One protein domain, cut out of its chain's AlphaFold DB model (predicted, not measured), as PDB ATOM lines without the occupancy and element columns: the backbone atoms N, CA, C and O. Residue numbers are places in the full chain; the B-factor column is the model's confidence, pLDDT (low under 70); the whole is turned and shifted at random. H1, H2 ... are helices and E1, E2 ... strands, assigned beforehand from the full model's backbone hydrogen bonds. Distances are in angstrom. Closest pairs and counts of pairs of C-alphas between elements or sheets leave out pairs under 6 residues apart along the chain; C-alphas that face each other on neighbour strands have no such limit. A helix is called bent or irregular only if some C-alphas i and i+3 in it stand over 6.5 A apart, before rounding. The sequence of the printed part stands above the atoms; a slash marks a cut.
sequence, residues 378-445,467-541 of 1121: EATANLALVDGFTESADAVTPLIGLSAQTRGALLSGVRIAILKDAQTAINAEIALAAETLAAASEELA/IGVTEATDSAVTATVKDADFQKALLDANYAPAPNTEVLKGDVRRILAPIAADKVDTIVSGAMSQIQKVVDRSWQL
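Overview. This is residues 378 to 445 and 467 to 541 of the 1121 residues of an uncharacterized protein of Roseovarius aestuarii (UniProt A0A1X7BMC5). Two long helices, H3 and the bent H6, run side by side in opposite directions along a long, narrow shape. The hairpin H4 and H5 covers one end of this pair, with H4 packed on residues 432 to 437 of H3, while the short helices H1 and H2 sit toward the other end, where E1 runs on as an extended tail. The printed part has 143 residues, with six named helices followed by one named strand in the order H1, H2, H3, H4, H5, H6, E1; E1 pairs with no named strand, and the class is mostly helix. The whole is loose, with a radius of gyration of the C-alphas of 19.8 A, and spans 75 by 24 by 20 A, E1 and Ala 445 lying toward the two ends of the length.

Along the chain. The longest helix, H3, takes residues 407 to 439 and is 47.5 A long, from C-alpha 407 at (63.927, 33.106, -24.019) to C-alpha 439 at (16.926, 26.212, -26.006). H6, residues 501 to 531, was assigned as one helix by its hydrogen bonds but is bent: C-alphas 511 and 514 are 7.1 A apart. Its arms are H6a, residues 501 to 511, 15.4 A, and H6b, residues 514 to 531, 25.7 A. H4 is residues 471 to 480, 14.5 A, and H5 residues 484 to 492, 11.9 A. H1 is residues 378 to 383, 8.8 A. H2, residues 390 to 399, 15.4 A, is irregular, with C-alphas 391 and 394 7.2 A apart. E1 is residues 535 to 540, 15.7 A, ending at C-alpha 540 at (71.422, 41.499, -13.711).

Arrangement. H3 touches H6b, opposite ways at a shallow tilt of 34 degrees, only just short of steep; their closest C-alphas, Ala 422 and Val 520, are 5.8 A apart. With residues 430 to 439 alone H3 touches H6a, closest at Ala 434 and Lys 505, C-alphas 4.7 A apart. H4 touches H3, closest C-alphas Leu 437 and Thr 473 at 5.9 A. H4 and H5 form a helical hairpin at 10 degrees, closest C-alphas Asp 474 and Leu 491 at 6.3 A. H2 touches H3, closest C-alphas Ala 395 and Ile 418 at 5.5 A. H1 only just touches H6b, with 3 pairs of C-alphas within 8 A, the closest Leu 383 and Gln 530 at 7.3 A. H1 and E1 are apart. Every O i to N i+4 pair is within hydrogen-bond range in H1, H3, H4, H5 and H6a; H6b has 13 of 14, and H2 has 2 of 6, beside 4 of 7 O i to N i+3 pairs.

Size, cuts and confidence. The C-alphas farthest apart, Ala 445 and Leu 541, are 75.6 A apart. Residues 446 to 466 are not printed, and C-alphas 445 and 467 are 9.0 A apart across the cut. Of the links that are printed whole, no link is long. Mean pLDDT of the printed part is 87.2; residues 409 and 445 are under 70.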
ATOM      1  N   GLU A 378      56.685  48.726 -21.782       89.50
ATOM      2  CA  GLU A 378      56.173  49.771 -22.669       89.50
ATOM      3  C   GLU A 378      55.790  49.185 -24.030       89.50
ATOM      4  O   GLU A 378      54.682  49.398 -24.527       89.50
ATOM      5  N   ALA A 379      56.665  48.371 -24.618       90.38
ATOM      6  CA  ALA A 379      56.407  47.690 -25.873       90.38
ATOM      7  C   ALA A 379      55.258  46.679 -25.736       90.38
ATOM      8  O   ALA A 379      54.427  46.589 -26.639       90.38
ATOM      9  N   THR A 380      55.148  45.979 -24.601       89.50
ATOM     10  CA  THR A 380      54.035  45.054 -24.325       89.50
ATOM     11  C   THR A 380      52.718  45.801 -24.131       89.50
ATOM     12  O   THR A 380      51.704  45.377 -24.682       89.50
ATOM     13  N   ALA A 381      52.710  46.945 -23.439       88.75
ATOM     14  CA  ALA A 381      51.517  47.790 -23.347       88.75
ATOM     15  C   ALA A 381      51.058  48.280 -24.732       88.75
ATOM     16  O   ALA A 381      49.862  48.301 -25.026       88.75
ATOM     17  N   ASN A 382      52.005  48.595 -25.620       90.88
ATOM     18  CA  ASN A 382      51.712  48.980 -26.999       90.88
ATOM     19  C   ASN A 382      51.175  47.819 -27.855       90.88
ATOM     20  O   ASN A 382      50.477  48.078 -28.836       90.88
ATOM     21  N   LEU A 383      51.424  46.553 -27.491       90.25
ATOM     22  CA  LEU A 383      50.835  45.410 -28.201       90.25
ATOM     23  C   LEU A 383      49.313  45.366 -28.071       90.25
ATOM     24  O   LEU A 383      48.652  44.929 -29.007       90.25
ATOM     25  N   ALA A 384      48.733  45.872 -26.979       87.50
ATOM     26  CA  ALA A 384      47.277  45.944 -26.827       87.50
ATOM     27  C   ALA A 384      46.601  46.824 -27.902       87.50
ATOM     28  O   ALA A 384      45.404  46.681 -28.154       87.50
ATOM     29  N   LEU A 385      47.371  47.707 -28.555       88.88
ATOM     30  CA  LEU A 385      46.927  48.576 -29.648       88.88
ATOM     31  C   LEU A 385      47.081  47.933 -31.038       88.88
ATOM     32  O   LEU A 385      46.672  48.534 -32.030       88.88
ATOM     33  N   VAL A 386      47.700  46.753 -31.134       89.81
ATOM     34  CA  VAL A 386      47.910  46.039 -32.399       89.81
ATOM     35  C   VAL A 386      46.702  45.148 -32.683       89.81
ATOM     36  O   VAL A 386      46.383  44.252 -31.897       89.81
ATOM     37  N   ASP A 387      46.059  45.365 -33.835       82.00
ATOM     38  CA  ASP A 387      44.947  44.535 -34.308       82.00
ATOM     39  C   ASP A 387      45.352  43.048 -34.322       82.00
ATOM     40  O   ASP A 387      46.365  42.666 -34.914       82.00
ATOM     41  N   GLY A 388      44.561  42.210 -33.645       80.00
ATOM     42  CA  GLY A 388      44.811  40.771 -33.490       80.00
ATOM     43  C   GLY A 388      45.567  40.363 -32.219       80.00
ATOM     44  O   GLY A 388      45.680  39.171 -31.959       80.00
ATOM     45  N   PHE A 389      46.055  41.309 -31.406       89.44
ATOM     46  CA  PHE A 389      46.627  41.015 -30.080       89.44
ATOM     47  C   PHE A 389      45.701  41.405 -28.918       89.44
ATOM     48  O   PHE A 389      45.873  40.921 -27.802       89.44
ATOM     49  N   THR A 390      44.697  42.250 -29.167       86.56
ATOM     50  CA  THR A 390      43.780  42.774 -28.140       86.56
ATOM     51  C   THR A 390      43.135  41.668 -27.299       86.56
ATOM     52  O   THR A 390      43.036  41.812 -26.086       86.56
ATOM     53  N   GLU A 391      42.777  40.541 -27.917       84.00
ATOM     54  CA  GLU A 391      42.169  39.385 -27.241       84.00
ATOM     55  C   GLU A 391      43.143  38.634 -26.319       84.00
ATOM     56  O   GLU A 391      42.711  37.940 -25.415       84.00
ATOM     57  N   SER A 392      44.457  38.785 -26.514       91.19
ATOM     58  CA  SER A 392      45.499  38.146 -25.694       91.19
ATOM     59  C   SER A 392      46.100  39.077 -24.634       91.19
ATOM     60  O   SER A 392      46.909  38.642 -23.813       91.19
ATOM     61  N   ALA A 393      45.752  40.367 -24.652       89.25
ATOM     62  CA  ALA A 393      46.405  41.381 -23.826       89.25
ATOM     63  C   ALA A 393      46.194  41.141 -22.319       89.25
ATOM     64  O   ALA A 393      47.137  41.266 -21.529       89.25
ATOM     65  N   ASP A 394      44.988  40.728 -21.927       87.19
ATOM     66  CA  ASP A 394      44.645  40.447 -20.529       87.19
ATOM     67  C   ASP A 394      45.402  39.222 -19.988       87.19
ATOM     68  O   ASP A 394      45.815  39.215 -18.827       87.19
ATOM     69  N   ALA A 395      45.677  38.227 -20.838       86.88
ATOM     70  CA  ALA A 395      46.456  37.041 -20.478       86.88
ATOM     71  C   ALA A 395      47.949  37.344 -20.269       86.88
ATOM     72  O   ALA A 395      48.610  36.702 -19.448       86.88
ATOM     73  N   VAL A 396      48.493  38.319 -21.005       88.56
ATOM     74  CA  VAL A 396      49.921  38.674 -20.970       88.56
ATOM     75  C   VAL A 396      50.243  39.717 -19.903       88.56
ATOM     76  O   VAL A 396      51.331  39.687 -19.333       88.56
ATOM     77  N   THR A 397      49.307  40.610 -19.578       87.75
ATOM     78  CA  THR A 397      49.523  41.695 -18.604       87.75
ATOM     79  C   THR A 397      50.078  41.217 -17.247       87.75
ATOM     80  O   THR A 397      51.037  41.823 -16.767       87.75
ATOM     81  N   PRO A 398      49.586  40.118 -16.634       87.25
ATOM     82  CA  PRO A 398      50.131  39.597 -15.375       87.25
ATOM     83  C   PRO A 398      51.570  39.075 -15.470       87.25
ATOM     84  O   PRO A 398      52.194  38.821 -14.442       87.25
ATOM     85  N   LEU A 399      52.083  38.869 -16.686       85.25
ATOM     86  CA  LEU A 399      53.434  38.376 -16.938       85.25
ATOM     87  C   LEU A 399      54.453  39.514 -17.094       85.25
ATOM     88  O   LEU A 399      55.657  39.254 -17.105       85.25
ATOM     89  N   ILE A 400      54.004  40.772 -17.190       85.06
ATOM     90  CA  ILE A 400      54.890  41.941 -17.205       85.06
ATOM     91  C   ILE A 400      55.595  42.043 -15.846       85.06
ATOM     92  O   ILE A 400      54.955  42.056 -14.796       85.06
ATOM     93  N   GLY A 401      56.928  42.107 -15.872       77.44
ATOM     94  CA  GLY A 401      57.774  42.075 -14.674       77.44
ATOM     95  C   GLY A 401      58.225  40.672 -14.256       77.44
ATOM     96  O   GLY A 401      59.099  40.551 -13.398       77.44
ATOM     97  N   LEU A 402      57.704  39.611 -14.882       80.88
ATOM     98  CA  LEU A 402      58.296  38.282 -14.766       80.88
ATOM     99  C   LEU A 402      59.488  38.169 -15.722       80.88
ATOM    100  O   LEU A 402      59.433  38.615 -16.869       80.88
ATOM    101  N   SER A 403      60.566  37.546 -15.251       83.12
ATOM    102  CA  SER A 403      61.749  37.260 -16.060       83.12
ATOM    103  C   SER A 403      62.091  35.773 -16.026       83.12
ATOM    104  O   SER A 403      61.801  35.073 -15.054       83.12
ATOM    105  N   ALA A 404      62.708  35.279 -17.097       79.12
ATOM    106  CA  ALA A 404      63.179  33.902 -17.207       79.12
ATOM    107  C   ALA A 404      64.663  33.854 -17.591       79.12
ATOM    108  O   ALA A 404      65.203  34.800 -18.160       79.12
ATOM    109  N   GLN A 405      65.335  32.739 -17.288       76.81
ATOM    110  CA  GLN A 405      66.746  32.528 -17.654       76.81
ATOM    111  C   GLN A 405      66.941  32.332 -19.160       76.81
ATOM    112  O   GLN A 405      67.955  32.731 -19.719       76.81
ATOM    113  N   THR A 406      65.956  31.732 -19.828       77.44
ATOM    114  CA  THR A 406      65.996  31.494 -21.268       77.44
ATOM    115  C   THR A 406      64.795  32.133 -21.940       77.44
ATOM    116  O   THR A 406      63.689  32.187 -21.392       77.44
ATOM    117  N   ARG A 407      65.003  32.579 -23.181       82.62
ATOM    118  CA  ARG A 407      63.927  33.106 -24.019       82.62
ATOM    119  C   ARG A 407      62.815  32.073 -24.213       82.62
ATOM    120  O   ARG A 407      61.644  32.431 -24.179       82.62
ATOM    121  N   GLY A 408      63.182  30.801 -24.383       72.38
ATOM    122  CA  GLY A 408      62.236  29.695 -24.549       72.38
ATOM    123  C   GLY A 408      61.317  29.515 -23.342       72.38
ATOM    124  O   GLY A 408      60.110  29.398 -23.523       72.38
ATOM    125  N   ALA A 409      61.854  29.584 -22.120       68.19
ATOM    126  CA  ALA A 409      61.054  29.464 -20.902       68.19
ATOM    127  C   ALA A 409      60.043  30.614 -20.753       68.19
ATOM    128  O   ALA A 409      58.875  30.359 -20.460       68.19
ATOM    129  N   LEU A 410      60.458  31.862 -21.021       80.62
ATOM    130  CA  LEU A 410      59.544  33.012 -21.018       80.62
ATOM    131  C   LEU A 410      58.440  32.839 -22.069       80.62
ATOM    132  O   LEU A 410      57.259  32.944 -21.752       80.62
ATOM    133  N   LEU A 411      58.822  32.543 -23.315       82.75
ATOM    134  CA  LEU A 411      57.875  32.396 -24.422       82.75
ATOM    135  C   LEU A 411      56.916  31.221 -24.213       82.75
ATOM    136  O   LEU A 411      55.748  31.337 -24.566       82.75
ATOM    137  N   SER A 412      57.376  30.118 -23.622       74.25
ATOM    138  CA  SER A 412      56.518  28.988 -23.263       74.25
ATOM    139  C   SER A 412      55.486  29.395 -22.208       74.25
ATOM    140  O   SER A 412      54.290  29.184 -22.404       74.25
ATOM    141  N   GLY A 413      55.916  30.085 -21.142       73.12
ATOM    142  CA  GLY A 413      55.008  30.614 -20.120       73.12
ATOM    143  C   GLY A 413      53.951  31.561 -20.696       73.12
ATOM    144  O   GLY A 413      52.767  31.431 -20.380       73.12
ATOM    145  N   VAL A 414      54.355  32.458 -21.603       83.00
ATOM    146  CA  VAL A 414      53.435  33.367 -22.303       83.00
ATOM    147  C   VAL A 414      52.476  32.603 -23.220       83.00
ATOM    148  O   VAL A 414      51.272  32.842 -23.171       83.00
ATOM    149  N   ARG A 415      52.975  31.640 -24.008       85.81
ATOM    150  CA  ARG A 415      52.148  30.806 -24.897       85.81
ATOM    151  C   ARG A 415      51.063  30.080 -24.115       85.81
ATOM    152  O   ARG A 415      49.918  30.065 -24.547       85.81
ATOM    153  N   ILE A 416      51.415  29.504 -22.969       75.25
ATOM    154  CA  ILE A 416      50.480  28.765 -22.118       75.25
ATOM    155  C   ILE A 416      49.417  29.699 -21.529       75.25
ATOM    156  O   ILE A 416      48.241  29.332 -21.500       75.25
ATOM    157  N   ALA A 417      49.797  30.903 -21.091       78.94
ATOM    158  CA  ALA A 417      48.839  31.886 -20.591       78.94
ATOM    159  C   ALA A 417      47.825  32.292 -21.674       78.94
ATOM    160  O   ALA A 417      46.622  32.255 -21.421       78.94
ATOM    161  N   ILE A 418      48.305  32.585 -22.888       87.75
ATOM    162  CA  ILE A 418      47.455  32.935 -24.036       87.75
ATOM    163  C   ILE A 418      46.569  31.753 -24.438       87.75
ATOM    164  O   ILE A 418      45.371  31.923 -24.633       87.75
ATOM    165  N   LEU A 419      47.134  30.543 -24.522       85.06
ATOM    166  CA  LEU A 419      46.400  29.325 -24.868       85.06
ATOM    167  C   LEU A 419      45.232  29.092 -23.909       85.06
ATOM    168  O   LEU A 419      44.112  28.837 -24.344       85.06
ATOM    169  N   LYS A 420      45.491  29.199 -22.603       79.62
ATOM    170  CA  LYS A 420      44.476  29.007 -21.567       79.62
ATOM    171  C   LYS A 420      43.352  30.036 -21.676       79.62
ATOM    172  O   LYS A 420      42.183  29.677 -21.520       79.62
ATOM    173  N   ASP A 421      43.696  31.294 -21.923       85.69
ATOM    174  CA  ASP A 421      42.719  32.373 -22.047       85.69
ATOM    175  C   ASP A 421      41.869  32.221 -23.318       85.69
ATOM    176  O   ASP A 421      40.640  32.175 -23.239       85.69
ATOM    177  N   ALA A 422      42.511  31.961 -24.463       88.25
ATOM    178  CA  ALA A 422      41.844  31.697 -25.738       88.25
ATOM    179  C   ALA A 422      40.904  30.481 -25.661       88.25
ATOM    180  O   ALA A 422      39.753  30.553 -26.091       88.25
ATOM    181  N   GLN A 423      41.352  29.375 -25.052       86.69
ATOM    182  CA  GLN A 423      40.503  28.203 -24.812       86.69
ATOM    183  C   GLN A 423      39.309  28.541 -23.916       86.69
ATOM    184  O   GLN A 423      38.208  28.051 -24.155       86.69
ATOM    185  N   THR A 424      39.504  29.363 -22.884       85.50
ATOM    186  CA  THR A 424      38.422  29.760 -21.974       85.50
ATOM    187  C   THR A 424      37.375  30.603 -22.703       85.50
ATOM    188  O   THR A 424      36.182  30.315 -22.588       85.50
ATOM    189  N   ALA A 425      37.809  31.586 -23.496       87.19
ATOM    190  CA  ALA A 425      36.930  32.444 -24.287       87.19
ATOM    191  C   ALA A 425      36.140  31.648 -25.339       87.19
ATOM    192  O   ALA A 425      34.911  31.731 -25.392       87.19
ATOM    193  N   ILE A 426      36.823  30.801 -26.114       90.56
ATOM    194  CA  ILE A 426      36.197  29.993 -27.165       90.56
ATOM    195  C   ILE A 426      35.240  28.949 -26.575       90.56
ATOM    196  O   ILE A 426      34.126  28.783 -27.071       90.56
ATOM    197  N   ASN A 427      35.603  28.284 -25.474       87.69
ATOM    198  CA  ASN A 427      34.704  27.334 -24.816       87.69
ATOM    199  C   ASN A 427      33.454  28.009 -24.242       87.69
ATOM    200  O   ASN A 427      32.383  27.398 -24.245       87.69
ATOM    201  N   ALA A 428      33.558  29.257 -23.772       88.38
ATOM    202  CA  ALA A 428      32.397  30.029 -23.341       88.38
ATOM    203  C   ALA A 428      31.450  30.327 -24.516       88.38
ATOM    204  O   ALA A 428      30.232  30.224 -24.360       88.38
ATOM    205  N   GLU A 429      31.986  30.614 -25.705       90.31
ATOM    206  CA  GLU A 429      31.177  30.818 -26.909       90.31
ATOM    207  C   GLU A 429      30.545  29.516 -27.423       90.31
ATOM    208  O   GLU A 429      29.359  29.502 -27.748       90.31
ATOM    209  N   ILE A 430      31.271  28.394 -27.401       91.12
ATOM    210  CA  ILE A 430      30.710  27.068 -27.716       91.12
ATOM    211  C   ILE A 430      29.597  26.707 -26.731       91.12
ATOM    212  O   ILE A 430      28.566  26.169 -27.134       91.12
ATOM    213  N   ALA A 431      29.783  26.986 -25.438       89.31
ATOM    214  CA  ALA A 431      28.760  26.745 -24.427       89.31
ATOM    215  C   ALA A 431      27.508  27.593 -24.692       89.31
ATOM    216  O   ALA A 431      26.405  27.048 -24.680       89.31
ATOM    217  N   LEU A 432      27.678  28.878 -25.020       90.94
ATOM    218  CA  LEU A 432      26.583  29.768 -25.407       90.94
ATOM    219  C   LEU A 432      25.865  29.274 -26.671       90.94
ATOM    220  O   LEU A 432      24.635  29.260 -26.715       90.94
ATOM    221  N   ALA A 433      26.610  28.830 -27.684       89.94
ATOM    222  CA  ALA A 433      26.062  28.290 -28.921       89.94
ATOM    223  C   ALA A 433      25.275  26.991 -28.679       89.94
ATOM    224  O   ALA A 433      24.155  26.836 -29.171       89.94
ATOM    225  N   ALA A 434      25.821  26.092 -27.858       89.62
ATOM    226  CA  ALA A 434      25.170  24.852 -27.450       89.62
ATOM    227  C   ALA A 434      23.887  25.119 -26.653       89.62
ATOM    228  O   ALA A 434      22.866  24.475 -26.897       89.62
ATOM    229  N   GLU A 435      23.910  26.071 -25.717       91.62
ATOM    230  CA  GLU A 435      22.728  26.475 -24.950       91.62
ATOM    231  C   GLU A 435      21.664  27.123 -25.830       91.62
ATOM    232  O   GLU A 435      20.491  26.782 -25.700       91.62
ATOM    233  N   THR A 436      22.065  27.993 -26.756       90.19
ATOM    234  CA  THR A 436      21.155  28.667 -27.691       90.19
ATOM    235  C   THR A 436      20.453  27.659 -28.595       90.19
ATOM    236  O   THR A 436      19.226  27.676 -28.700       90.19
ATOM    237  N   LEU A 437      21.211  26.749 -29.214       91.94
ATOM    238  CA  LEU A 437      20.664  25.735 -30.113       91.94
ATOM    239  C   LEU A 437      19.745  24.768 -29.358       91.94
ATOM    240  O   LEU A 437      18.652  24.459 -29.824       91.94
ATOM    241  N   ALA A 438      20.141  24.344 -28.156       89.12
ATOM    242  CA  ALA A 438      19.313  23.479 -27.326       89.12
ATOM    243  C   ALA A 438      18.026  24.170 -26.847       89.12
ATOM    244  O   ALA A 438      16.966  23.547 -26.847       89.12
ATOM    245  N   ALA A 439      18.089  25.448 -26.461       87.88
ATOM    246  CA  ALA A 439      16.926  26.212 -26.006       87.88
ATOM    247  C   ALA A 439      15.931  26.524 -27.135       87.88
ATOM    248  O   ALA A 439      14.740  26.659 -26.869       87.88
ATOM    249  N   ALA A 440      16.415  26.629 -28.374       88.56
ATOM    250  CA  ALA A 440      15.598  26.901 -29.553       88.56
ATOM    251  C   ALA A 440      15.177  25.633 -30.320       88.56
ATOM    252  O   ALA A 440      14.591  25.748 -31.396       88.56
ATOM    253  N   SER A 441      15.487  24.440 -29.802       87.50
ATOM    254  CA  SER A 441      15.036  23.167 -30.375       87.50
ATOM    255  C   SER A 441      13.556  22.909 -30.073       87.50
ATOM    256  O   SER A 441      13.059  23.251 -28.999       87.50
ATOM    257  N   GLU A 442      12.839  22.313 -31.025       86.56
ATOM    258  CA  GLU A 442      11.390  22.089 -30.944       86.56
ATOM    259  C   GLU A 442      11.060  20.592 -30.911       86.56
ATOM    260  O   GLU A 442      11.790  19.762 -31.458       86.56
ATOM    261  N   GLU A 443       9.945  20.223 -30.275       82.25
ATOM    262  CA  GLU A 443       9.467  18.837 -30.265       82.25
ATOM    263  C   GLU A 443       9.011  18.405 -31.668       82.25
ATOM    264  O   GLU A 443       8.134  19.024 -32.277       82.25
ATOM    265  N   LEU A 444       9.569  17.306 -32.179       77.25
ATOM    266  CA  LEU A 444       9.162  16.733 -33.457       77.25
ATOM    267  C   LEU A 444       7.915  15.864 -33.261       77.25
ATOM    268  O   LEU A 444       7.902  14.924 -32.463       77.25
ATOM    269  N   ALA A 445       6.858  16.147 -34.028       63.59
ATOM    270  CA  ALA A 445       5.658  15.318 -34.038       63.59
ATOM    271  C   ALA A 445       6.016  13.884 -34.469       63.59
ATOM    272  O   ALA A 445       6.559  13.669 -35.554       63.59
ATOM    273  N   ILE A 467      13.420  15.888 -29.803       84.19
ATOM    274  CA  ILE A 467      13.570  17.297 -30.160       84.19
ATOM    275  C   ILE A 467      14.470  17.420 -31.390       84.19
ATOM    276  O   ILE A 467      15.403  16.633 -31.578       84.19
ATOM    277  N   GLY A 468      14.167  18.384 -32.254       84.94
ATOM    278  CA  GLY A 468      14.871  18.625 -33.508       84.94
ATOM    279  C   GLY A 468      15.265  20.084 -33.690       84.94
ATOM    280  O   GLY A 468      14.724  20.979 -33.040       84.94
ATOM    281  N   VAL A 469      16.216  20.302 -34.594       87.00
ATOM    282  CA  VAL A 469      16.620  21.630 -35.068       87.00
ATOM    283  C   VAL A 469      15.670  22.037 -36.198       87.00
ATOM    284  O   VAL A 469      15.477  21.271 -37.144       87.00
ATOM    285  N   THR A 470      15.035  23.203 -36.073       87.25
ATOM    286  CA  THR A 470      14.088  23.762 -37.057       87.25
ATOM    287  C   THR A 470      14.562  25.133 -37.550       87.25
ATOM    288  O   THR A 470      15.533  25.686 -37.038       87.25
ATOM    289  N   GLU A 471      13.852  25.738 -38.511       84.25
ATOM    290  CA  GLU A 471      14.164  27.097 -38.997       84.25
ATOM    291  C   GLU A 471      14.156  28.156 -37.867       84.25
ATOM    292  O   GLU A 471      14.844  29.183 -37.943       84.25
ATOM    293  N   ALA A 472      13.396  27.913 -36.789       81.62
ATOM    294  CA  ALA A 472      13.402  28.757 -35.596       81.62
ATOM    295  C   ALA A 472      14.725  28.636 -34.819       81.62
ATOM    296  O   ALA A 472      15.255  29.642 -34.337       81.62
ATOM    297  N   THR A 473      15.292  27.428 -34.754       86.56
ATOM    298  CA  THR A 473      16.607  27.162 -34.165       86.56
ATOM    299  C   THR A 473      17.718  27.864 -34.950       86.56
ATOM    300  O   THR A 473      18.550  28.545 -34.351       86.56
ATOM    301  N   ASP A 474      17.678  27.804 -36.283       88.19
ATOM    302  CA  ASP A 474      18.649  28.470 -37.167       88.19
ATOM    303  C   ASP A 474      18.648  29.998 -36.986       88.19
ATOM    304  O   ASP A 474      19.697  30.658 -36.957       88.19
ATOM    305  N   SER A 475      17.456  30.572 -36.797       87.69
ATOM    306  CA  SER A 475      17.276  31.999 -36.511       87.69
ATOM    307  C   SER A 475      17.857  32.390 -35.147       87.69
ATOM    308  O   SER A 475      18.483  33.444 -35.022       87.69
ATOM    309  N   ALA A 476      17.690  31.542 -34.125       87.62
ATOM    310  CA  ALA A 476      18.231  31.778 -32.786       87.62
ATOM    311  C   ALA A 476      19.765  31.683 -32.748       87.62
ATOM    312  O   ALA A 476      20.416  32.532 -32.130       87.62
ATOM    313  N   VAL A 477      20.343  30.705 -33.454       89.69
ATOM    314  CA  VAL A 477      21.798  30.565 -33.632       89.69
ATOM    315  C   VAL A 477      22.365  31.809 -34.314       89.69
ATOM    316  O   VAL A 477      23.305  32.407 -33.798       89.69
ATOM    317  N   THR A 478      21.732  32.274 -35.395       90.12
ATOM    318  CA  THR A 478      22.133  33.491 -36.124       90.12
ATOM    319  C   THR A 478      22.059  34.765 -35.280       90.12
ATOM    320  O   THR A 478      22.844  35.689 -35.480       90.12
ATOM    321  N   ALA A 479      21.123  34.840 -34.333       88.06
ATOM    322  CA  ALA A 479      20.972  36.006 -33.468       88.06
ATOM    323  C   ALA A 479      21.963  36.038 -32.288       88.06
ATOM    324  O   ALA A 479      22.204  37.115 -31.738       88.06
ATOM    325  N   THR A 480      22.503  34.884 -31.878       88.56
ATOM    326  CA  THR A 480      23.204  34.744 -30.586       88.56
ATOM    327  C   THR A 480      24.670  34.346 -30.725       88.56
ATOM    328  O   THR A 480      25.500  34.833 -29.957       88.56
ATOM    329  N   VAL A 481      25.006  33.491 -31.696       92.50
ATOM    330  CA  VAL A 481      26.387  33.070 -31.970       92.50
ATOM    331  C   VAL A 481      27.055  34.142 -32.820       92.50
ATOM    332  O   VAL A 481      26.575  34.456 -33.908       92.50
ATOM    333  N   LYS A 482      28.123  34.753 -32.299       91.31
ATOM    334  CA  LYS A 482      28.783  35.894 -32.949       91.31
ATOM    335  C   LYS A 482      29.855  35.445 -33.928       91.31
ATOM    336  O   LYS A 482      30.064  36.116 -34.937       91.31
ATOM    337  N   ASP A 483      30.521  34.337 -33.633       92.19
ATOM    338  CA  ASP A 483      31.511  33.757 -34.519       92.19
ATOM    339  C   ASP A 483      30.857  33.184 -35.788       92.19
ATOM    340  O   ASP A 483      30.024  32.274 -35.741       92.19
ATOM    341  N   ALA A 484      31.243  33.733 -36.941       91.06
ATOM    342  CA  ALA A 484      30.658  33.383 -38.232       91.06
ATOM    343  C   ALA A 484      30.980  31.945 -38.671       91.06
ATOM    344  O   ALA A 484      30.170  31.329 -39.367       91.06
ATOM    345  N   ASP A 485      32.130  31.398 -38.264       91.81
ATOM    346  CA  ASP A 485      32.509  30.026 -38.607       91.81
ATOM    347  C   ASP A 485      31.728  29.035 -37.748       91.81
ATOM    348  O   ASP A 485      31.245  28.027 -38.267       91.81
ATOM    349  N   PHE A 486      31.525  29.347 -36.462       95.12
ATOM    350  CA  PHE A 486      30.637  28.567 -35.602       95.12
ATOM    351  C   PHE A 486      29.202  28.622 -36.106       95.12
ATOM    352  O   PHE A 486      28.582  27.578 -36.281       95.12
ATOM    353  N   GLN A 487      28.684  29.812 -36.410       94.25
ATOM    354  CA  GLN A 487      27.343  29.968 -36.964       94.25
ATOM    355  C   GLN A 487      27.172  29.135 -38.241       94.25
ATOM    356  O   GLN A 487      26.229  28.355 -38.346       94.25
ATOM    357  N   LYS A 488      28.103  29.252 -39.193       93.81
ATOM    358  CA  LYS A 488      28.067  28.497 -40.445       93.81
ATOM    359  C   LYS A 488      28.117  26.989 -40.202       93.81
ATOM    360  O   LYS A 488      27.305  26.263 -40.762       93.81
ATOM    361  N   ALA A 489      29.029  26.519 -39.354       91.88
ATOM    362  CA  ALA A 489      29.160  25.098 -39.051       91.88
ATOM    363  C   ALA A 489      27.911  24.521 -38.382       91.88
ATOM    364  O   ALA A 489      27.545  23.383 -38.659       91.88
ATOM    365  N   LEU A 490      27.241  25.308 -37.536       94.19
ATOM    366  CA  LEU A 490      25.985  24.895 -36.922       94.19
ATOM    367  C   LEU A 490      24.831  24.862 -37.923       94.19
ATOM    368  O   LEU A 490      24.034  23.939 -37.835       94.19
ATOM    369  N   LEU A 491      24.750  25.815 -38.855       92.62
ATOM    370  CA  LEU A 491      23.700  25.867 -39.881       92.62
ATOM    371  C   LEU A 491      23.885  24.806 -40.979       92.62
ATOM    372  O   LEU A 491      22.910  24.279 -41.506       92.62
ATOM    373  N   ASP A 492      25.132  24.472 -41.314       93.00
ATOM    374  CA  ASP A 492      25.463  23.446 -42.310       93.00
ATOM    375  C   ASP A 492      25.360  22.016 -41.730       93.00
ATOM    376  O   ASP A 492      25.377  21.028 -42.474       93.00
ATOM    377  N   ALA A 493      25.270  21.878 -40.402       91.75
ATOM    378  CA  ALA A 493      25.216  20.586 -39.732       91.75
ATOM    379  C   ALA A 493      23.828  19.937 -39.818       91.75
ATOM    380  O   ALA A 493      22.799  20.531 -39.509       91.75
ATOM    381  N   ASN A 494      23.807  18.650 -40.168       89.19
ATOM    382  CA  ASN A 494      22.588  17.851 -40.161       89.19
ATOM    383  C   ASN A 494      22.414  17.154 -38.802       89.19
ATOM    384  O   ASN A 494      23.047  16.126 -38.543       89.19
ATOM    385  N   TYR A 495      21.574  17.716 -37.932       88.88
ATOM    386  CA  TYR A 495      21.310  17.158 -36.603       88.88
ATOM    387  C   TYR A 495      20.313  16.004 -36.673       88.88
ATOM    388  O   TYR A 495      19.212  16.132 -37.210       88.88
ATOM    389  N   ALA A 496      20.677  14.872 -36.073       86.00
ATOM    390  CA  ALA A 496      19.716  13.808 -35.832       86.00
ATOM    391  C   ALA A 496      18.727  14.235 -34.726       86.00
ATOM    392  O   ALA A 496      19.132  14.923 -33.788       86.00
ATOM    393  N   PRO A 497      17.453  13.804 -34.785       85.62
ATOM    394  CA  PRO A 497      16.512  13.985 -33.685       85.62
ATOM    395  C   PRO A 497      17.096  13.466 -32.369       85.62
ATOM    396  O   PRO A 497      17.505  12.305 -32.274       85.62
ATOM    397  N   ALA A 498      17.131  14.321 -31.356       84.69
ATOM    398  CA  ALA A 498      17.761  14.025 -30.083       84.69
ATOM    399  C   ALA A 498      16.713  13.663 -29.020       84.69
ATOM    400  O   ALA A 498      15.633  14.249 -28.989       84.69
ATOM    401  N   PRO A 499      17.010  12.730 -28.101       81.81
ATOM    402  CA  PRO A 499      16.078  12.355 -27.037       81.81
ATOM    403  C   PRO A 499      15.977  13.401 -25.911       81.81
ATOM    404  O   PRO A 499      15.090  13.295 -25.068       81.81
ATOM    405  N   ASN A 500      16.902  14.368 -25.843       86.88
ATOM    406  CA  ASN A 500      16.891  15.500 -24.912       86.88
ATOM    407  C   ASN A 500      17.910  16.575 -25.340       86.88
ATOM    408  O   ASN A 500      18.743  16.354 -26.222       86.88
ATOM    409  N   THR A 501      17.858  17.734 -24.681       87.38
ATOM    410  CA  THR A 501      18.690  18.913 -24.973       87.38
ATOM    411  C   THR A 501      20.180  18.694 -24.722       87.38
ATOM    412  O   THR A 501      21.002  19.312 -25.392       87.38
ATOM    413  N   GLU A 502      20.558  17.797 -23.810       87.19
ATOM    414  CA  GLU A 502      21.966  17.507 -23.518       87.19
ATOM    415  C   GLU A 502      22.648  16.748 -24.663       87.19
ATOM    416  O   GLU A 502      23.825  16.982 -24.936       87.19
ATOM    417  N   VAL A 503      21.905  15.906 -25.395       84.50
ATOM    418  CA  VAL A 503      22.421  15.251 -26.609       84.50
ATOM    419  C   VAL A 503      22.696  16.281 -27.709       84.50
ATOM    420  O   VAL A 503      23.777  16.250 -28.291       84.50
ATOM    421  N   LEU A 504      21.804  17.260 -27.918       86.88
ATOM    422  CA  LEU A 504      22.050  18.360 -28.868       86.88
ATOM    423  C   LEU A 504      23.243  19.227 -28.453       86.88
ATOM    424  O   LEU A 504      24.082  19.547 -29.290       86.88
ATOM    425  N   LYS A 505      23.380  19.567 -27.163       90.94
ATOM    426  CA  LYS A 505      24.564  20.290 -26.661       90.94
ATOM    427  C   LYS A 505      25.855  19.506 -26.909       90.94
ATOM    428  O   LYS A 505      26.877  20.101 -27.249       90.94
ATOM    429  N   GLY A 506      25.815  18.185 -26.734       85.19
ATOM    430  CA  GLY A 506      26.927  17.289 -27.048       85.19
ATOM    431  C   GLY A 506      27.286  17.297 -28.535       85.19
ATOM    432  O   GLY A 506      28.462  17.423 -28.877       85.19
ATOM    433  N   ASP A 507      26.283  17.237 -29.415       87.38
ATOM    434  CA  ASP A 507      26.477  17.295 -30.865       87.38
ATOM    435  C   ASP A 507      27.062  18.642 -31.311       87.38
ATOM    436  O   ASP A 507      28.020  18.652 -32.085       87.38
ATOM    437  N   VAL A 508      26.576  19.761 -30.759       91.00
ATOM    438  CA  VAL A 508      27.126  21.107 -31.002       91.00
ATOM    439  C   VAL A 508      28.595  21.189 -30.600       91.00
ATOM    440  O   VAL A 508      29.430  21.605 -31.402       91.00
ATOM    441  N   ARG A 509      28.943  20.741 -29.386       92.06
ATOM    442  CA  ARG A 509      30.341  20.725 -28.925       92.06
ATOM    443  C   ARG A 509      31.227  19.895 -29.849       92.06
ATOM    444  O   ARG A 509      32.332  20.319 -30.161       92.06
ATOM    445  N   ARG A 510      30.741  18.743 -30.319       89.38
ATOM    446  CA  ARG A 510      31.479  17.877 -31.250       89.38
ATOM    447  C   ARG A 510      31.687  18.534 -32.618       89.38
ATOM    448  O   ARG A 510      32.768  18.401 -33.175       89.38
ATOM    449  N   ILE A 511      30.669  19.213 -33.152       91.94
ATOM    450  CA  ILE A 511      30.742  19.909 -34.448       91.94
ATOM    451  C   ILE A 511      31.713  21.092 -34.374       91.94
ATOM    452  O   ILE A 511      32.497  21.297 -35.297       91.94
ATOM    453  N   LEU A 512      31.687  21.848 -33.272       93.31
ATOM    454  CA  LEU A 512      32.503  23.052 -33.115       93.31
ATOM    455  C   LEU A 512      33.936  22.781 -32.645       93.31
ATOM    456  O   LEU A 512      34.806  23.600 -32.917       93.31
ATOM    457  N   ALA A 513      34.211  21.649 -31.990       84.50
ATOM    458  CA  ALA A 513      35.537  21.300 -31.472       84.50
ATOM    459  C   ALA A 513      36.706  21.467 -32.473       84.50
ATOM    460  O   ALA A 513      37.683  22.112 -32.097       84.50
ATOM    461  N   PRO A 514      36.652  20.960 -33.725       85.00
ATOM    462  CA  PRO A 514      37.761  21.141 -34.668       85.00
ATOM    463  C   PRO A 514      37.959  22.610 -35.075       85.00
ATOM    464  O   PRO A 514      39.088  23.075 -35.167       85.00
ATOM    465  N   ILE A 515      36.874  23.372 -35.242       90.25
ATOM    466  CA  ILE A 515      36.938  24.801 -35.601       90.25
ATOM    467  C   ILE A 515      37.483  25.619 -34.425       90.25
ATOM    468  O   ILE A 515      38.245  26.565 -34.605       90.25
ATOM    469  N   ALA A 516      37.103  25.243 -33.206       86.19
ATOM    470  CA  ALA A 516      37.597  25.839 -31.979       86.19
ATOM    471  C   ALA A 516      39.103  25.621 -31.806       86.19
ATOM    472  O   ALA A 516      39.806  26.568 -31.464       86.19
ATOM    473  N   ALA A 517      39.601  24.411 -32.080       78.50
ATOM    474  CA  ALA A 517      41.029  24.109 -32.046       78.50
ATOM    475  C   ALA A 517      41.816  24.968 -33.054       78.50
ATOM    476  O   ALA A 517      42.766  25.642 -32.656       78.50
ATOM    477  N   ASP A 518      41.358  25.045 -34.311       84.50
ATOM    478  CA  ASP A 518      41.985  25.874 -35.355       84.50
ATOM    479  C   ASP A 518      42.000  27.370 -34.986       84.50
ATOM    480  O   ASP A 518      42.989  28.079 -35.208       84.50
ATOM    481  N   LYS A 519      40.910  27.873 -34.390       89.06
ATOM    482  CA  LYS A 519      40.821  29.267 -33.925       89.06
ATOM    483  C   LYS A 519      41.759  29.545 -32.757       89.06
ATOM    484  O   LYS A 519      42.453  30.560 -32.783       89.06
ATOM    485  N   VAL A 520      41.810  28.654 -31.763       87.00
ATOM    486  CA  VAL A 520      42.751  28.762 -30.639       87.00
ATOM    487  C   VAL A 520      44.187  28.827 -31.163       87.00
ATOM    488  O   VAL A 520      44.931  29.720 -30.763       87.00
ATOM    489  N   ASP A 521      44.573  27.937 -32.080       82.38
ATOM    490  CA  ASP A 521      45.930  27.934 -32.635       82.38
ATOM    491  C   ASP A 521      46.237  29.211 -33.431       82.38
ATOM    492  O   ASP A 521      47.309  29.801 -33.277       82.38
ATOM    493  N   THR A 522      45.267  29.710 -34.205       89.12
ATOM    494  CA  THR A 522      45.395  30.975 -34.945       89.12
ATOM    495  C   THR A 522      45.627  32.163 -34.005       89.12
ATOM    496  O   THR A 522      46.534  32.966 -34.247       89.12
ATOM    497  N   ILE A 523      44.853  32.264 -32.917       89.06
ATOM    498  CA  ILE A 523      44.995  33.322 -31.904       89.06
ATOM    499  C   ILE A 523      46.364  33.222 -31.228       89.06
ATOM    500  O   ILE A 523      47.109  34.203 -31.182       89.06
ATOM    501  N   VAL A 524      46.736  32.028 -30.755       88.12
ATOM    502  CA  VAL A 524      48.005  31.793 -30.054       88.12
ATOM    503  C   VAL A 524      49.193  32.107 -30.963       88.12
ATOM    504  O   VAL A 524      50.086  32.858 -30.570       88.12
ATOM    505  N   SER A 525      49.211  31.590 -32.190       87.31
ATOM    506  CA  SER A 525      50.296  31.820 -33.150       87.31
ATOM    507  C   SER A 525      50.406  33.294 -33.551       87.31
ATOM    508  O   SER A 525      51.511  33.851 -33.585       87.31
ATOM    509  N   GLY A 526      49.269  33.959 -33.786       90.19
ATOM    510  CA  GLY A 526      49.208  35.394 -34.060       90.19
ATOM    511  C   GLY A 526      49.796  36.218 -32.916       90.19
ATOM    512  O   GLY A 526      50.698  37.034 -33.138       90.19
ATOM    513  N   ALA A 527      49.371  35.941 -31.684       91.31
ATOM    514  CA  ALA A 527      49.823  36.653 -30.499       91.31
ATOM    515  C   ALA A 527      51.308  36.406 -30.184       91.31
ATOM    516  O   ALA A 527      52.062  37.349 -29.923       91.31
ATOM    517  N   MET A 528      51.772  35.158 -30.302       92.25
ATOM    518  CA  MET A 528      53.175  34.795 -30.084       92.25
ATOM    519  C   MET A 528      54.120  35.481 -31.075       92.25
ATOM    520  O   MET A 528      55.225  35.874 -30.692       92.25
ATOM    521  N   SER A 529      53.690  35.695 -32.324       91.25
ATOM    522  CA  SER A 529      54.485  36.423 -33.323       91.25
ATOM    523  C   SER A 529      54.748  37.888 -32.938       91.25
ATOM    524  O   SER A 529      55.788  38.448 -33.294       91.25
ATOM    525  N   GLN A 530      53.828  38.507 -32.190       92.94
ATOM    526  CA  GLN A 530      53.991  39.867 -31.679       92.94
ATOM    527  C   GLN A 530      54.804  39.876 -30.385       92.94
ATOM    528  O   GLN A 530      55.731  40.673 -30.257       92.94
ATOM    529  N   ILE A 531      54.542  38.930 -29.477       91.19
ATOM    530  CA  ILE A 531      55.269  38.807 -28.207       91.19
ATOM    531  C   ILE A 531      56.766  38.615 -28.420       91.19
ATOM    532  O   ILE A 531      57.576  39.235 -27.738       91.19
ATOM    533  N   GLN A 532      57.164  37.816 -29.409       90.88
ATOM    534  CA  GLN A 532      58.581  37.601 -29.703       90.88
ATOM    535  C   GLN A 532      59.355  38.894 -30.002       90.88
ATOM    536  O   GLN A 532      60.571  38.901 -29.796       90.88
ATOM    537  N   LYS A 533      58.685  39.957 -30.472       91.56
ATOM    538  CA  LYS A 533      59.294  41.254 -30.809       91.56
ATOM    539  C   LYS A 533      59.501  42.164 -29.598       91.56
ATOM    540  O   LYS A 533      60.280  43.101 -29.708       91.56
ATOM    541  N   VAL A 534      58.809  41.902 -28.489       92.94
ATOM    542  CA  VAL A 534      58.854  42.723 -27.263       92.94
ATOM    543  C   VAL A 534      59.581  42.032 -26.110       92.94
ATOM    544  O   VAL A 534      59.600  42.542 -24.994       92.94
ATOM    545  N   VAL A 535      60.168  40.856 -26.359       92.62
ATOM    546  CA  VAL A 535      61.073  40.226 -25.395       92.62
ATOM    547  C   VAL A 535      62.381  40.997 -25.393       92.62
ATOM    548  O   VAL A 535      63.123  40.958 -26.378       92.62
ATOM    549  N   ASP A 536      62.666  41.639 -24.270       91.44
ATOM    550  CA  ASP A 536      63.941  42.281 -24.020       91.44
ATOM    551  C   ASP A 536      64.908  41.318 -23.324       91.44
ATOM    552  O   ASP A 536      64.515  40.326 -22.693       91.44
ATOM    553  N   ARG A 537      66.199  41.599 -23.481       93.38
ATOM    554  CA  ARG A 537      67.284  40.896 -22.808       93.38
ATOM    555  C   ARG A 537      68.004  41.881 -21.900       93.38
ATOM    556  O   ARG A 537      68.481  42.916 -22.351       93.38
ATOM    557  N   SER A 538      68.152  41.518 -20.640       93.00
ATOM    558  CA  SER A 538      68.853  42.339 -19.661       93.00
ATOM    559  C   SER A 538      69.811  41.486 -18.848       93.00
ATOM    560  O   SER A 538      69.531  40.326 -18.543       93.00
ATOM    561  N   TRP A 539      70.938  42.069 -18.465       94.81
ATOM    562  CA  TRP A 539      71.875  41.488 -17.514       94.81
ATOM    563  C   TRP A 539      71.564  41.999 -16.113       94.81
ATOM    564  O   TRP A 539      71.268  43.172 -15.932       94.81
ATOM    565  N   GLN A 540      71.631  41.133 -15.111       94.81
ATOM    566  CA  GLN A 540      71.422  41.499 -13.711       94.81
ATOM    567  C   GLN A 540      72.229  40.579 -12.790       94.81
ATOM    568  O   GLN A 540      72.659  39.494 -13.194       94.81
ATOM    569  N   LEU A 541      72.411  40.983 -11.532       93.69
ATOM    570  CA  LEU A 541      73.031  40.135 -10.514       93.69
ATOM    571  C   LEU A 541      72.027  39.080 -10.028       93.69
ATOM    572  O   LEU A 541      71.393  39.211  -8.983       93.69
TER     573      LEU A 541